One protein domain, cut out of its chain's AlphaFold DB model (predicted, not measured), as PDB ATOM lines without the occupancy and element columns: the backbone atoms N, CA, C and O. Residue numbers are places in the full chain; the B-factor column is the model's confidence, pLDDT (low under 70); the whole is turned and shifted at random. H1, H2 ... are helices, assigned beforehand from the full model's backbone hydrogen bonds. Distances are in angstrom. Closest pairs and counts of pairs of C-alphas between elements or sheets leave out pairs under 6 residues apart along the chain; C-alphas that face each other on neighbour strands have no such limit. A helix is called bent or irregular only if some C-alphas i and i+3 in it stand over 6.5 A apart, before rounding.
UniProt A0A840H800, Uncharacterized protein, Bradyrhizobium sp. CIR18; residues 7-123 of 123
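This is residues 7 to 123 of the 123 residues of an uncharacterized protein of Bradyrhizobium sp. CIR18 (UniProt A0A840H800). A long helix, H3, runs through the middle, with H4 folded back along it and H2 on its other side; H1 packs on H3's far end, and H5 lies loosely beside H2. The printed part has 117 residues with five named helices, H1 to H5, and no named strand. It is all helix, only just compact, close to loose, with a radius of gyration of the C-alphas of 15.7 A, spanning 43 by 30 by 27 A.

H1, residues 7 to 20, touches H3, residues 43 to 71, at a steep tilt of 49 degrees; their closest C-alphas, Val 12 and Phe 68, are 6.2 A apart. H2, residues 23 to 39, forms a hairpin with H3, closest C-alphas Ala 37 and Ser 45, 4.7 A. H4, residues 76 to 96, forms another with H3, closest C-alphas Gly 61 and Gly 80, 3.8 A. H5, residues 108 to 122, is close to H2 but not clearly touching, closest C-alphas Tyr 28 and Ser 121, 7.7 A. Every O i to N i+4 pair is within hydrogen-bond range in H2, H4 and H5, against 9 of 10 in H1 and 21 of 25 in H3.

H1 begins at C-alpha 7 (337.597, 187.288, 253.845); H5 ends at C-alpha 122 (315.337, 179.698, 254.990). H3, 40.4 A long, is only just irregular, C-alphas 66 and 69 being 6.6 A apart.

The printed part has no cut; the link H4 to H5 is long. No printed residue is under 70 in pLDDT.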
ATOM      1  N   GLU A   7     337.174 188.689 253.912       97.50
ATOM      2  CA  GLU A   7     337.597 187.288 253.845       97.50
ATOM      3  C   GLU A   7     337.739 186.669 255.241       97.50
ATOM      4  O   GLU A   7     337.218 185.583 255.488       97.50
ATOM      5  N   GLN A   8     338.360 187.390 256.180       97.19
ATOM      6  CA  GLN A   8     338.464 186.955 257.575       97.19
ATOM      7  C   GLN A   8     337.082 186.761 258.207       97.19
ATOM      8  O   GLN A   8     336.844 185.746 258.862       97.19
ATOM      9  N   PHE A   9     336.154 187.692 257.969       96.44
ATOM     10  CA  PHE A   9     334.778 187.590 258.454       96.44
ATOM     11  C   PHE A   9     334.047 186.369 257.886       96.44
ATOM     12  O   PHE A   9     333.477 185.586 258.641       96.44
ATOM     13  N   LEU A  10     334.093 186.163 256.568       97.31
ATOM     14  CA  LEU A  10     333.442 185.016 255.927       97.31
ATOM     15  C   LEU A  10     334.053 183.682 256.386       97.31
ATOM     16  O   LEU A  10     333.327 182.710 256.608       97.31
ATOM     17  N   ASN A  11     335.368 183.639 256.603       97.94
ATOM     18  CA  ASN A  11     336.049 182.437 257.075       97.94
ATOM     19  C   ASN A  11     335.641 182.032 258.506       97.94
ATOM     20  O   ASN A  11     335.611 180.836 258.817       97.94
ATOM     21  N   VAL A  12     335.259 182.992 259.361       97.88
ATOM     22  CA  VAL A  12     334.664 182.696 260.678       97.88
ATOM     23  C   VAL A  12     333.392 181.861 260.516       97.88
ATOM     24  O   VAL A  12     333.260 180.840 261.189       97.88
ATOM     25  N   PHE A  13     332.493 182.212 259.586       96.44
ATOM     26  CA  PHE A  13     331.276 181.423 259.343       96.44
ATOM     27  C   PHE A  13     331.577 180.031 258.802       96.44
ATOM     28  O   PHE A  13     330.951 179.071 259.250       96.44
ATOM     29  N   VAL A  14     332.523 179.902 257.868       97.81
ATOM     30  CA  VAL A  14     332.920 178.593 257.321       97.81
ATOM     31  C   VAL A  14     333.441 177.688 258.435       97.81
ATOM     32  O   VAL A  14     333.006 176.541 258.563       97.81
ATOM     33  N   THR A  15     334.345 178.212 259.261       98.00
ATOM     34  CA  THR A  15     334.975 177.457 260.347       98.00
ATOM     35  C   THR A  15     333.955 177.098 261.425       98.00
ATOM     36  O   THR A  15     333.874 175.937 261.825       98.00
ATOM     37  N   TYR A  16     333.125 178.058 261.841       97.69
ATOM     38  CA  TYR A  16     332.079 177.845 262.839       97.69
ATOM     39  C   TYR A  16     331.058 176.797 262.381       97.69
ATOM     40  O   TYR A  16     330.815 175.831 263.099       97.69
ATOM     41  N   ASN A  17     330.516 176.924 261.163       96.75
ATOM     42  CA  ASN A  17     329.505 175.993 260.653       96.75
ATOM     43  C   ASN A  17     330.030 174.562 260.520       96.75
ATOM     44  O   ASN A  17     329.300 173.618 260.825       96.75
ATOM     45  N   ARG A  18     331.290 174.391 260.099       97.81
ATOM     46  CA  ARG A  18     331.934 173.069 260.068       97.81
ATOM     47  C   ARG A  18     332.136 172.506 261.472       97.81
ATOM     48  O   ARG A  18     331.889 171.325 261.676       97.81
ATOM     49  N   ALA A  19     332.566 173.338 262.420       97.94
ATOM     50  CA  ALA A  19     332.867 172.908 263.782       97.94
ATOM     51  C   ALA A  19     331.621 172.475 264.565       97.94
ATOM     52  O   ALA A  19     331.705 171.548 265.366       97.94
ATOM     53  N   ILE A  20     330.479 173.131 264.345       96.44
ATOM     54  CA  ILE A  20     329.246 172.799 265.069       96.44
ATOM     55  C   ILE A  20     328.417 171.712 264.387       96.44
ATOM     56  O   ILE A  20     327.460 171.252 264.993       96.44
ATOM     57  N   TRP A  21     328.734 171.289 263.160       97.31
ATOM     58  CA  TRP A  21     327.998 170.204 262.511       97.31
ATOM     59  C   TRP A  21     328.035 168.927 263.370       97.31
ATOM     60  O   TRP A  21     329.122 168.524 263.785       97.31
ATOM     61  N   PRO A  22     326.892 168.260 263.650       96.94
ATOM     62  CA  PRO A  22     325.546 168.432 263.076       96.94
ATOM     63  C   PRO A  22     324.548 169.239 263.937       96.94
ATOM     64  O   PRO A  22     323.334 169.101 263.775       96.94
ATOM     65  N   ALA A  23     325.012 170.070 264.870       96.75
ATOM     66  CA  ALA A  23     324.165 170.831 265.791       96.75
ATOM     67  C   ALA A  23     323.155 171.755 265.090       96.75
ATOM     68  O   ALA A  23     322.134 172.079 265.691       96.75
ATOM     69  N   GLN A  24     323.361 172.130 263.821       94.75
ATOM     70  CA  GLN A  24     322.353 172.855 263.039       94.75
ATOM     71  C   GLN A  24     321.040 172.068 262.925       94.75
ATOM     72  O   GLN A  24     319.968 172.655 263.053       94.75
ATOM     73  N   ILE A  25     321.101 170.741 262.753       97.31
ATOM     74  CA  ILE A  25     319.899 169.889 262.720       97.31
ATOM     75  C   ILE A  25     319.166 169.991 264.060       97.31
ATOM     76  O   ILE A  25     317.950 170.174 264.100       97.31
ATOM     77  N   VAL A  26     319.913 169.930 265.165       97.62
ATOM     78  CA  VAL A  26     319.360 170.081 266.516       97.62
ATOM     79  C   VAL A  26     318.733 171.465 266.691       97.62
ATOM     80  O   VAL A  26     317.631 171.562 267.221       97.62
ATOM     81  N   ALA A  27     319.376 172.527 266.201       96.50
ATOM     82  CA  ALA A  27     318.842 173.884 266.258       96.50
ATOM     83  C   ALA A  27     317.512 174.015 265.496       96.50
ATOM     84  O   ALA A  27     316.561 174.574 266.040       96.50
ATOM     85  N   TYR A  28     317.394 173.428 264.299       97.06
ATOM     86  CA  TYR A  28     316.130 173.389 263.555       97.06
ATOM     87  C   TYR A  28     315.034 172.614 264.293       97.06
ATOM     88  O   TYR A  28     313.894 173.073 264.361       97.06
ATOM     89  N   VAL A  29     315.373 171.472 264.902       98.25
ATOM     90  CA  VAL A  29     314.427 170.705 265.728       98.25
ATOM     91  C   VAL A  29     313.962 171.530 266.932       98.25
ATOM     92  O   VAL A  29     312.763 171.594 267.201       98.25
ATOM     93  N   LEU A  30     314.873 172.215 267.628       98.19
ATOM     94  CA  LEU A  30     314.536 173.108 268.741       98.19
ATOM     95  C   LEU A  30     313.681 174.302 268.287       98.19
ATOM     96  O   LEU A  30     312.748 174.694 268.993       98.19
ATOM     97  N   GLY A  31     313.942 174.845 267.097       97.50
ATOM     98  CA  GLY A  31     313.108 175.866 266.464       97.50
ATOM     99  C   GLY A  31     311.682 175.366 266.221       97.50
ATOM    100  O   GLY A  31     310.723 176.005 266.657       97.50
ATOM    101  N   ALA A  32     311.525 174.180 265.627       97.94
ATOM    102  CA  ALA A  32     310.215 173.563 265.408       97.94
ATOM    103  C   ALA A  32     309.470 173.289 266.726       97.94
ATOM    104  O   ALA A  32     308.277 173.584 266.834       97.94
ATOM    105  N   ILE A  33     310.173 172.798 267.755       98.12
ATOM    106  CA  ILE A  33     309.626 172.620 269.110       98.12
ATOM    107  C   ILE A  33     309.139 173.958 269.677       98.12
ATOM    108  O   ILE A  33     308.057 174.021 270.257       98.12
ATOM    109  N   THR A  34     309.903 175.034 269.484       97.31
ATOM    110  CA  THR A  34     309.542 176.380 269.954       97.31
ATOM    111  C   THR A  34     308.272 176.882 269.271       97.31
ATOM    112  O   THR A  34     307.360 177.353 269.949       97.31
ATOM    113  N   VAL A  35     308.157 176.722 267.948       96.50
ATOM    114  CA  VAL A  35     306.942 177.087 267.199       96.50
ATOM    115  C   VAL A  35     305.738 176.267 267.672       96.50
ATOM    116  O   VAL A  35     304.678 176.832 267.948       96.50
ATOM    117  N   ALA A  36     305.900 174.952 267.840       96.81
ATOM    118  CA  ALA A  36     304.844 174.082 268.354       96.81
ATOM    119  C   ALA A  36     304.409 174.466 269.780       96.81
ATOM    120  O   ALA A  36     303.214 174.458 270.086       96.81
ATOM    121  N   ALA A  37     305.356 174.848 270.642       96.62
ATOM    122  CA  ALA A  37     305.079 175.313 271.998       96.62
ATOM    123  C   ALA A  37     304.271 176.622 271.995       96.62
ATOM    124  O   ALA A  37     303.280 176.726 272.716       96.62
ATOM    125  N   VAL A  38     304.618 177.587 271.137       94.75
ATOM    126  CA  VAL A  38     303.871 178.854 270.996       94.75
ATOM    127  C   VAL A  38     302.426 178.623 270.526       94.75
ATOM    128  O   VAL A  38     301.516 179.337 270.953       94.75
ATOM    129  N   LEU A  39     302.191 177.608 269.687       94.50
ATOM    130  CA  LEU A  39     300.852 177.230 269.215       94.50
ATOM    131  C   LEU A  39     299.996 176.537 270.288       94.50
ATOM    132  O   LEU A  39     298.772 176.487 270.159       94.50
ATOM    133  N   ARG A  40     300.614 176.011 271.354       94.06
ATOM    134  CA  ARG A  40     299.932 175.335 272.464       94.06
ATOM    135  C   ARG A  40     300.195 176.088 273.774       94.06
ATOM    136  O   ARG A  40     301.021 175.634 274.568       94.06
ATOM    137  N   PRO A  41     299.514 177.221 274.027       89.06
ATOM    138  CA  PRO A  41     299.812 178.078 275.169       89.06
ATOM    139  C   PRO A  41     299.630 177.341 276.501       89.06
ATOM    140  O   PRO A  41     298.672 176.594 276.706       89.06
ATOM    141  N   GLY A  42     300.567 177.565 277.421       95.06
ATOM    142  CA  GLY A  42     300.569 176.962 278.749       95.06
ATOM    143  C   GLY A  42     301.934 177.069 279.420       95.06
ATOM    144  O   GLY A  42     302.949 177.248 278.755       95.06
ATOM    145  N   ARG A  43     301.974 176.892 280.748       95.62
ATOM    146  CA  ARG A  43     303.199 177.074 281.555       95.62
ATOM    147  C   ARG A  43     304.386 176.242 281.063       95.62
ATOM    148  O   ARG A  43     305.512 176.718 281.029       95.62
ATOM    149  N   ALA A  44     304.142 174.987 280.682       96.62
ATOM    150  CA  ALA A  44     305.194 174.119 280.158       96.62
ATOM    151  C   ALA A  44     305.747 174.646 278.824       96.62
ATOM    152  O   ALA A  44     306.960 174.693 278.645       96.62
ATOM    153  N   SER A  45     304.869 175.098 277.928       97.31
ATOM    154  CA  SER A  45     305.251 175.704 276.653       97.31
ATOM    155  C   SER A  45     306.050 176.990 276.851       97.31
ATOM    156  O   SER A  45     307.089 177.152 276.220       97.31
ATOM    157  N   ASP A  46     305.638 177.854 277.783       97.94
ATOM    158  CA  ASP A  46     306.355 179.096 278.103       97.94
ATOM    159  C   ASP A  46     307.796 178.830 278.557       97.94
ATOM    160  O   ASP A  46     308.745 179.495 278.127       97.94
ATOM    161  N   ARG A  47     307.969 177.812 279.407       97.81
ATOM    162  CA  ARG A  47     309.283 177.362 279.875       97.81
ATOM    163  C   ARG A  47     310.118 176.785 278.739       97.81
ATOM    164  O   ARG A  47     311.301 177.094 278.670       97.81
ATOM    165  N   VAL A  48     309.523 175.984 277.851       98.25
ATOM    166  CA  VAL A  48     310.216 175.425 276.678       98.25
ATOM    167  C   VAL A  48     310.703 176.541 275.756       98.25
ATOM    168  O   VAL A  48     311.883 176.559 275.418       98.25
ATOM    169  N   VAL A  49     309.840 177.500 275.410       98.19
ATOM    170  CA  VAL A  49     310.213 178.651 274.572       98.19
ATOM    171  C   VAL A  49     311.361 179.428 275.219       98.19
ATOM    172  O   VAL A  49     312.371 179.692 274.570       98.19
ATOM    173  N   SER A  50     311.253 179.724 276.515       98.44
ATOM    174  CA  SER A  50     312.294 180.447 277.258       98.44
ATOM    175  C   SER A  50     313.615 179.677 277.321       98.44
ATOM    176  O   SER A  50     314.682 180.270 277.174       98.44
ATOM    177  N   ALA A  51     313.552 178.355 277.511       98.38
ATOM    178  CA  ALA A  51     314.718 177.479 277.549       98.38
ATOM    179  C   ALA A  51     315.451 177.449 276.207       98.38
ATOM    180  O   ALA A  51     316.672 177.614 276.169       98.38
ATOM    181  N   VAL A  52     314.711 177.277 275.108       98.50
ATOM    182  CA  VAL A  52     315.299 177.240 273.766       98.50
ATOM    183  C   VAL A  52     315.892 178.595 273.399       98.50
ATOM    184  O   VAL A  52     317.045 178.645 272.978       98.50
ATOM    185  N   LEU A  53     315.157 179.693 273.605       98.25
ATOM    186  CA  LEU A  53     315.677 181.035 273.334       98.25
ATOM    187  C   LEU A  53     316.937 181.313 274.159       98.25
ATOM    188  O   LEU A  53     317.956 181.706 273.594       98.25
ATOM    189  N   GLY A  54     316.908 181.030 275.463       98.62
ATOM    190  CA  GLY A  54     318.068 181.194 276.334       98.62
ATOM    191  C   GLY A  54     319.287 180.404 275.854       98.62
ATOM    192  O   GLY A  54     320.382 180.956 275.764       98.62
ATOM    193  N   LEU A  55     319.102 179.139 275.459       98.31
ATOM    194  CA  LEU A  55     320.176 178.305 274.914       98.31
ATOM    195  C   LEU A  55     320.742 178.858 273.595       98.31
ATOM    196  O   LEU A  55     321.959 178.869 273.417       98.31
ATOM    197  N   MET A  56     319.891 179.343 272.687       97.81
ATOM    198  CA  MET A  56     320.332 179.929 271.412       97.81
ATOM    199  C   MET A  56     321.137 181.219 271.623       97.81
ATOM    200  O   MET A  56     322.180 181.421 270.990       97.81
ATOM    201  N   TRP A  57     320.704 182.060 272.567       98.50
ATOM    202  CA  TRP A  57     321.426 183.268 272.972       98.50
ATOM    203  C   TRP A  57     322.783 182.937 273.604       98.50
ATOM    204  O   TRP A  57     323.803 183.494 273.191       98.50
ATOM    205  N   LEU A  58     322.829 181.965 274.523       98.62
ATOM    206  CA  LEU A  58     324.081 181.483 275.114       98.62
ATOM    207  C   LEU A  58     325.032 180.901 274.063       98.62
ATOM    208  O   LEU A  58     326.216 181.224 274.074       98.62
ATOM    209  N   SER A  59     324.528 180.089 273.131       97.94
ATOM    210  CA  SER A  59     325.335 179.530 272.040       97.94
ATOM    211  C   SER A  59     325.958 180.636 271.187       97.94
ATOM    212  O   SER A  59     327.141 180.580 270.858       97.94
ATOM    213  N   THR A  60     325.185 181.673 270.863       98.00
ATOM    214  CA  THR A  60     325.670 182.812 270.072       98.00
ATOM    215  C   THR A  60     326.715 183.620 270.840       98.00
ATOM    216  O   THR A  60     327.758 183.976 270.291       98.00
ATOM    217  N   GLY A  61     326.476 183.876 272.128       98.50
ATOM    218  CA  GLY A  61     327.392 184.648 272.965       98.50
ATOM    219  C   GLY A  61     328.701 183.924 273.278       98.50
ATOM    220  O   GLY A  61     329.780 184.501 273.141       98.50
ATOM    221  N   VAL A  62     328.622 182.651 273.666       98.31
ATOM    222  CA  VAL A  62     329.792 181.863 274.072       98.31
ATOM    223  C   VAL A  62     330.533 181.324 272.859       98.31
ATOM    224  O   VAL A  62     331.721 181.597 272.711       98.31
ATOM    225  N   LEU A  63     329.856 180.571 271.986       97.69
ATOM    226  CA  LEU A  63     330.528 179.889 270.883       97.69
ATOM    227  C   LEU A  63     330.866 180.891 269.786       97.69
ATOM    228  O   LEU A  63     332.037 181.194 269.575       97.69
ATOM    229  N   TYR A  64     329.857 181.453 269.120       98.00
ATOM    230  CA  TYR A  64     330.110 182.320 267.971       98.00
ATOM    231  C   TYR A  64     330.937 183.554 268.357       98.00
ATOM    232  O   TYR A  64     332.011 183.760 267.797       98.00
ATOM    233  N   HIS A  65     330.491 184.345 269.337       98.31
ATOM    234  CA  HIS A  65     331.201 185.561 269.736       98.31
ATOM    235  C   HIS A  65     332.481 185.281 270.530       98.31
ATOM    236  O   HIS A  65     333.541 185.797 270.173       98.31
ATOM    237  N   GLY A  66     332.394 184.480 271.593       97.69
ATOM    238  CA  GLY A  66     333.510 184.252 272.512       97.69
ATOM    239  C   GLY A  66     334.645 183.405 271.937       97.69
ATOM    240  O   GLY A  66     335.807 183.722 272.189       97.69
ATOM    241  N   VAL A  67     334.335 182.365 271.156       97.56
ATOM    242  CA  VAL A  67     335.342 181.421 270.635       97.56
ATOM    243  C   VAL A  67     335.776 181.766 269.212       97.56
ATOM    244  O   VAL A  67     336.972 181.812 268.938       97.56
ATOM    245  N   PHE A  68     334.834 181.998 268.293       97.56
ATOM    246  CA  PHE A  68     335.170 182.110 266.868       97.56
ATOM    247  C   PHE A  68     335.406 183.558 266.425       97.56
ATOM    248  O   PHE A  68     336.455 183.869 265.861       97.56
ATOM    249  N   PHE A  69     334.466 184.466 266.685       97.56
ATOM    250  CA  PHE A  69     334.533 185.841 266.184       97.56
ATOM    251  C   PHE A  69     335.543 186.713 266.945       97.56
ATOM    252  O   PHE A  69     336.111 187.642 266.371       97.56
ATOM    253  N   SER A  70     335.834 186.381 268.204       97.38
ATOM    254  CA  SER A  70     336.879 187.031 269.007       97.38
ATOM    255  C   SER A  70     338.277 186.922 268.395       97.38
ATOM    256  O   SER A  70     339.087 187.825 268.597       97.38
ATOM    257  N   SER A  71     338.540 185.885 267.590       95.44
ATOM    258  CA  SER A  71     339.829 185.686 266.911       95.44
ATOM    259  C   SER A  71     340.180 186.791 265.907       95.44
ATOM    260  O   SER A  71     341.357 187.044 265.663       95.44
ATOM    261  N   VAL A  72     339.170 187.461 265.344       96.62
ATOM    262  CA  VAL A  72     339.337 188.538 264.351       96.62
ATOM    263  C   VAL A  72     338.822 189.889 264.853       96.62
ATOM    264  O   VAL A  72     339.081 190.920 264.237       96.62
ATOM    265  N   ASN A  73     338.082 189.912 265.965       96.50
ATOM    266  CA  ASN A  73     337.489 191.124 266.515       96.50
ATOM    267  C   ASN A  73     337.383 191.068 268.045       96.50
ATOM    268  O   ASN A  73     336.444 190.486 268.585       96.50
ATOM    269  N   THR A  74     338.258 191.775 268.760       94.94
ATOM    270  CA  THR A  74     338.237 191.823 270.233       94.94
ATOM    271  C   THR A  74     336.913 192.347 270.805       94.94
ATOM    272  O   THR A  74     336.497 191.922 271.882       94.94
ATOM    273  N   ALA A  75     336.190 193.213 270.079       96.44
ATOM    274  CA  ALA A  75     334.872 193.692 270.514       96.44
ATOM    275  C   ALA A  75     333.823 192.563 270.606       96.44
ATOM    276  O   ALA A  75     332.804 192.726 271.278       96.44
ATOM    277  N   ALA A  76     334.083 191.398 269.998       96.75
ATOM    278  CA  ALA A  76     333.239 190.216 270.121       96.75
ATOM    279  C   ALA A  76     333.043 189.769 271.572       96.75
ATOM    280  O   ALA A  76     331.968 189.266 271.876       96.75
ATOM    281  N   PHE A  77     333.994 190.004 272.481       98.00
ATOM    282  CA  PHE A  77     333.790 189.691 273.898       98.00
ATOM    283  C   PHE A  77     332.692 190.545 274.537       98.00
ATOM    284  O   PHE A  77     331.892 190.027 275.312       98.00
ATOM    285  N   ALA A  78     332.605 191.831 274.181       98.00
ATOM    286  CA  ALA A  78     331.546 192.706 274.676       98.00
ATOM    287  C   ALA A  78     330.177 192.269 274.136       98.00
ATOM    288  O   ALA A  78     329.224 192.140 274.903       98.00
ATOM    289  N   PHE A  79     330.089 191.961 272.837       97.25
ATOM    290  CA  PHE A  79     328.866 191.410 272.248       97.25
ATOM    291  C   PHE A  79     328.494 190.068 272.886       97.25
ATOM    292  O   PHE A  79     327.358 189.883 273.310       97.25
ATOM    293  N   GLY A  80     329.462 189.166 273.035       98.44
ATOM    294  CA  GLY A  80     329.274 187.865 273.665       98.44
ATOM    295  C   GLY A  80     328.743 187.978 275.090       98.44
ATOM    296  O   GLY A  80     327.795 187.279 275.435       98.44
ATOM    297  N   ALA A  81     329.274 188.908 275.887       98.62
ATOM    298  CA  ALA A  81     328.783 189.173 277.237       98.62
ATOM    299  C   ALA A  81     327.312 189.619 277.241       98.62
ATOM    300  O   ALA A  81     326.530 189.095 278.030       98.62
ATOM    301  N   LEU A  82     326.912 190.522 276.338       98.62
ATOM    302  CA  LEU A  82     325.508 190.940 276.209       98.62
ATOM    303  C   LEU A  82     324.602 189.763 275.831       98.62
ATOM    304  O   LEU A  82     323.550 189.578 276.443       98.62
ATOM    305  N   PHE A  83     325.036 188.930 274.881       98.69
ATOM    306  CA  PHE A  83     324.290 187.734 274.497       98.69
ATOM    307  C   PHE A  83     324.145 186.740 275.655       98.69
ATOM    308  O   PHE A  83     323.080 186.156 275.852       98.69
ATOM    309  N   VAL A  84     325.206 186.563 276.444       98.75
ATOM    310  CA  VAL A  84     325.185 185.686 277.615       98.75
ATOM    311  C   VAL A  84     324.254 186.225 278.693       98.75
ATOM    312  O   VAL A  84     323.466 185.456 279.242       98.75
ATOM    313  N   VAL A  85     324.305 187.529 278.980       98.75
ATOM    314  CA  VAL A  85     323.417 188.170 279.960       98.75
ATOM    315  C   VAL A  85     321.955 187.959 279.578       98.75
ATOM    316  O   VAL A  85     321.177 187.514 280.419       98.75
ATOM    317  N   GLU A  86     321.591 188.200 278.319       98.69
ATOM    318  CA  GLU A  86     320.222 187.984 277.841       98.69
ATOM    319  C   GLU A  86     319.830 186.499 277.891       98.69
ATOM    320  O   GLU A  86     318.763 186.152 278.395       98.69
ATOM    321  N   GLY A  87     320.718 185.594 277.463       98.69
ATOM    322  CA  GLY A  87     320.476 184.153 277.538       98.69
ATOM    323  C   GLY A  87     320.206 183.672 278.967       98.69
ATOM    324  O   GLY A  87     319.236 182.950 279.213       98.69
ATOM    325  N   VAL A  88     321.007 184.125 279.937       98.75
ATOM    326  CA  VAL A  88     320.791 183.841 281.365       98.75
ATOM    327  C   VAL A  88     319.500 184.484 281.867       98.75
ATOM    328  O   VAL A  88     318.754 183.838 282.605       98.75
ATOM    329  N   ALA A  89     319.205 185.724 281.472       98.62
ATOM    330  CA  ALA A  89     317.984 186.415 281.873       98.62
ATOM    331  C   ALA A  89     316.729 185.675 281.386       98.62
ATOM    332  O   ALA A  89     315.811 185.466 282.181       98.62
ATOM    333  N   LEU A  90     316.707 185.204 280.136       98.56
ATOM    334  CA  LEU A  90     315.614 184.404 279.570       98.56
ATOM    335  C   LEU A  90     315.417 183.085 280.326       98.56
ATOM    336  O   LEU A  90     314.293 182.752 280.710       98.56
ATOM    337  N   LEU A  91     316.504 182.359 280.611       98.56
ATOM    338  CA  LEU A  91     316.444 181.126 281.401       98.56
ATOM    339  C   LEU A  91     315.934 181.395 282.818       98.56
ATOM    340  O   LEU A  91     315.037 180.717 283.318       98.56
ATOM    341  N   TYR A  92     316.473 182.409 283.482       98.56
ATOM    342  CA  TYR A  92     316.108 182.695 284.859       98.56
ATOM    343  C   TYR A  92     314.658 183.179 284.983       98.56
ATOM    344  O   TYR A  92     313.889 182.675 285.803       98.56
ATOM    345  N   THR A  93     314.255 184.139 284.157       98.31
ATOM    346  CA  THR A  93     312.916 184.734 284.231       98.31
ATOM    347  C   THR A  93     311.841 183.801 283.681       98.31
ATOM    348  O   THR A  93     310.801 183.631 284.316       98.31
ATOM    349  N   GLY A  94     312.087 183.162 282.539       97.06
ATOM    350  CA  GLY A  94     311.101 182.337 281.852       97.06
ATOM    351  C   GLY A  94     311.058 180.886 282.320       97.06
ATOM    352  O   GLY A  94     309.975 180.340 282.513       97.06
ATOM    353  N   PHE A  95     312.214 180.260 282.562       95.38
ATOM    354  CA  PHE A  95     312.272 178.851 282.964       95.38
ATOM    355  C   PHE A  95     312.226 178.666 284.488       95.38
ATOM    356  O   PHE A  95     311.395 177.903 284.984       95.38
ATOM    357  N   VAL A  96     313.077 179.377 285.240       96.44
ATOM    358  CA  VAL A  96     313.174 179.213 286.706       96.44
ATOM    359  C   VAL A  96     312.021 179.908 287.433       96.44
ATOM    360  O   VAL A  96     311.391 179.306 288.302       96.44
ATOM    361  N   ARG A  97     311.717 181.164 287.079       97.00
ATOM    362  CA  ARG A  97     310.654 181.950 287.731       97.00
ATOM    363  C   ARG A  97     309.256 181.780 287.121       97.00
ATOM    364  O   ARG A  97     308.306 182.268 287.722       97.00
ATOM    365  N   ASP A  98     309.112 181.110 285.970       93.88
ATOM    366  CA  ASP A  98     307.835 180.995 285.227       93.88
ATOM    367  C   ASP A  98     307.168 182.369 284.965       93.88
ATOM    368  O   ASP A  98     305.944 182.519 285.028       93.88
ATOM    369  N   GLY A  99     307.993 183.398 284.737       95.56
ATOM    370  CA  GLY A  99     307.583 184.803 284.651       95.56
ATOM    371  C   GLY A  99     307.324 185.321 283.235       95.56
ATOM    372  O   GLY A  99     306.798 186.422 283.091       95.56
ATOM    373  N   LEU A 100     307.670 184.553 282.197       97.00
ATOM    374  CA  LEU A 100     307.411 184.902 280.798       97.00
ATOM    375  C   LEU A 100     306.214 184.107 280.270       97.00
ATOM    376  O   LEU A 100     306.047 182.938 280.607       97.00
ATOM    377  N   ARG A 101     305.375 184.749 279.451       96.06
ATOM    378  CA  ARG A 101     304.185 184.149 278.832       96.06
ATOM    379  C   ARG A 101     304.232 184.353 277.328       96.06
ATOM    380  O   ARG A 101     304.402 185.481 276.869       96.06
ATOM    381  N   PHE A 102     304.033 183.277 276.579       94.56
ATOM    382  CA  PHE A 102     304.053 183.277 275.126       94.56
ATOM    383  C   PHE A 102     302.708 182.778 274.614       94.56
ATOM    384  O   PHE A 102     302.298 181.643 274.838       94.56
ATOM    385  N   ALA A 103     302.005 183.659 273.914       88.81
ATOM    386  CA  ALA A 103     300.750 183.338 273.262       88.81
ATOM    387  C   ALA A 103     300.673 184.086 271.936       88.81
ATOM    388  O   ALA A 103     301.148 185.220 271.813       88.81
ATOM    389  N   ILE A 104     300.051 183.457 270.943       89.25
ATOM    390  CA  ILE A 104     299.793 184.108 269.664       89.25
ATOM    391  C   ILE A 104     298.675 185.124 269.865       89.25
ATOM    392  O   ILE A 104     297.537 184.767 270.166       89.25
ATOM    393  N   ASN A 105     299.002 186.395 269.665       88.44
ATOM    394  CA  ASN A 105     298.008 187.442 269.508       88.44
ATOM    395  C   ASN A 105     297.802 187.687 268.009       88.44
ATOM    396  O   ASN A 105     298.648 188.304 267.355       88.44
ATOM    397  N   TYR A 106     296.717 187.132 267.470       88.44
ATOM    398  CA  TYR A 106     296.399 187.206 266.047       88.44
ATOM    399  C   TYR A 106     296.283 188.665 265.584       88.44
ATOM    400  O   TYR A 106     295.627 189.490 266.213       88.44
ATOM    401  N   GLY A 107     296.947 188.987 264.474       93.44
ATOM    402  CA  GLY A 107     297.028 190.342 263.931       93.44
ATOM    403  C   GLY A 107     298.397 190.628 263.319       93.44
ATOM    404  O   GLY A 107     299.196 189.720 263.089       93.44
ATOM    405  N   PHE A 108     298.695 191.906 263.085       94.44
ATOM    406  CA  PHE A 108     299.919 192.329 262.394       94.44
ATOM    407  C   PHE A 108     301.211 191.831 263.069       94.44
ATOM    408  O   PHE A 108     302.155 191.431 262.393       94.44
ATOM    409  N   ARG A 109     301.232 191.764 264.409       92.31
ATOM    410  CA  ARG A 109     302.373 191.228 265.175       92.31
ATOM    411  C   ARG A 109     302.626 189.745 264.891       92.31
ATOM    412  O   ARG A 109     303.780 189.354 264.754       92.31
ATOM    413  N   ALA A 110     301.569 188.938 264.776       93.69
ATOM    414  CA  ALA A 110     301.696 187.520 264.442       93.69
ATOM    415  C   ALA A 110     302.226 187.323 263.014       93.69
ATOM    416  O   ALA A 110     303.067 186.456 262.800       93.69
ATOM    417  N   VAL A 111     301.800 188.162 262.062       96.00
ATOM    418  CA  VAL A 111     302.303 188.129 260.677       96.00
ATOM    419  C   VAL A 111     303.792 188.470 260.622       96.00
ATOM    420  O   VAL A 111     304.556 187.739 259.999       96.00
ATOM    421  N   ILE A 112     304.229 189.527 261.318       96.00
ATOM    422  CA  ILE A 112     305.656 189.883 261.401       96.00
ATOM    423  C   ILE A 112     306.462 188.755 262.052       96.00
ATOM    424  O   ILE A 112     307.503 188.366 261.529       96.00
ATOM    425  N   GLY A 113     305.975 188.205 263.169       94.19
ATOM    426  CA  GLY A 113     306.638 187.097 263.855       94.19
ATOM    427  C   GLY A 113     306.784 185.865 262.959       94.19
ATOM    428  O   GLY A 113     307.874 185.308 262.862       94.19
ATOM    429  N   ALA A 114     305.719 185.485 262.246       94.75
ATOM    430  CA  ALA A 114     305.762 184.406 261.262       94.75
ATOM    431  C   ALA A 114     306.755 184.707 260.126       94.75
ATOM    432  O   ALA A 114     307.499 183.817 259.720       94.75
ATOM    433  N   GLY A 115     306.817 185.960 259.666       96.81
ATOM    434  CA  GLY A 115     307.804 186.419 258.690       96.81
ATOM    435  C   GLY A 115     309.245 186.238 259.174       96.81
ATOM    436  O   GLY A 115     310.067 185.708 258.432       96.81
ATOM    437  N   PHE A 116     309.548 186.599 260.425       96.38
ATOM    438  CA  PHE A 116     310.881 186.388 261.000       96.38
ATOM    439  C   PHE A 116     311.224 184.911 261.193       96.38
ATOM    440  O   PHE A 116     312.351 184.520 260.901       96.38
ATOM    441  N   ILE A 117     310.268 184.087 261.635       95.44
ATOM    442  CA  ILE A 117     310.466 182.634 261.757       95.44
ATOM    443  C   ILE A 117     310.780 182.029 260.385       95.44
ATOM    444  O   ILE A 117     311.729 181.256 260.263       95.44
ATOM    445  N   LEU A 118     310.013 182.398 259.354       96.38
ATOM    446  CA  LEU A 118     310.226 181.910 257.994       96.38
ATOM    447  C   LEU A 118     311.581 182.362 257.445       96.38
ATOM    448  O   LEU A 118     312.329 181.533 256.939       96.38
ATOM    449  N   TYR A 119     311.909 183.648 257.579       96.31
ATOM    450  CA  TYR A 119     313.195 184.193 257.147       96.31
ATOM    451  C   TYR A 119     314.367 183.443 257.791       96.31
ATOM    452  O   TYR A 119     315.213 182.920 257.075       96.31
ATOM    453  N   ALA A 120     314.358 183.304 259.120       92.62
ATOM    454  CA  ALA A 120     315.415 182.619 259.862       92.62
ATOM    455  C   ALA A 120     315.499 181.107 259.579       92.62
ATOM    456  O   ALA A 120     316.506 180.484 259.892       92.62
ATOM    457  N   SER A 121     314.438 180.503 259.033       92.25
ATOM    458  CA  SER A 121     314.425 179.076 258.684       92.25
ATOM    459  C   SER A 121     314.908 178.796 257.258       92.25
ATOM    460  O   SER A 121     315.130 177.638 256.914       92.25
ATOM    461  N   LEU A 122     314.996 179.825 256.410       92.31
ATOM    462  CA  LEU A 122     315.337 179.698 254.990       92.31
ATOM    463  C   LEU A 122     316.704 180.290 254.635       92.31
ATOM    464  O   LEU A 122     317.270 179.905 253.611       92.31
ATOM    465  N   VAL A 123     317.190 181.243 255.433       81.62
ATOM    466  CA  VAL A 123     318.415 182.024 255.203       81.62
ATOM    467  C   VAL A 123     319.386 181.790 256.347       81.62
ATOM    468  O   VAL A 123     320.560 181.483 256.047       81.62
TER     469      VAL A 123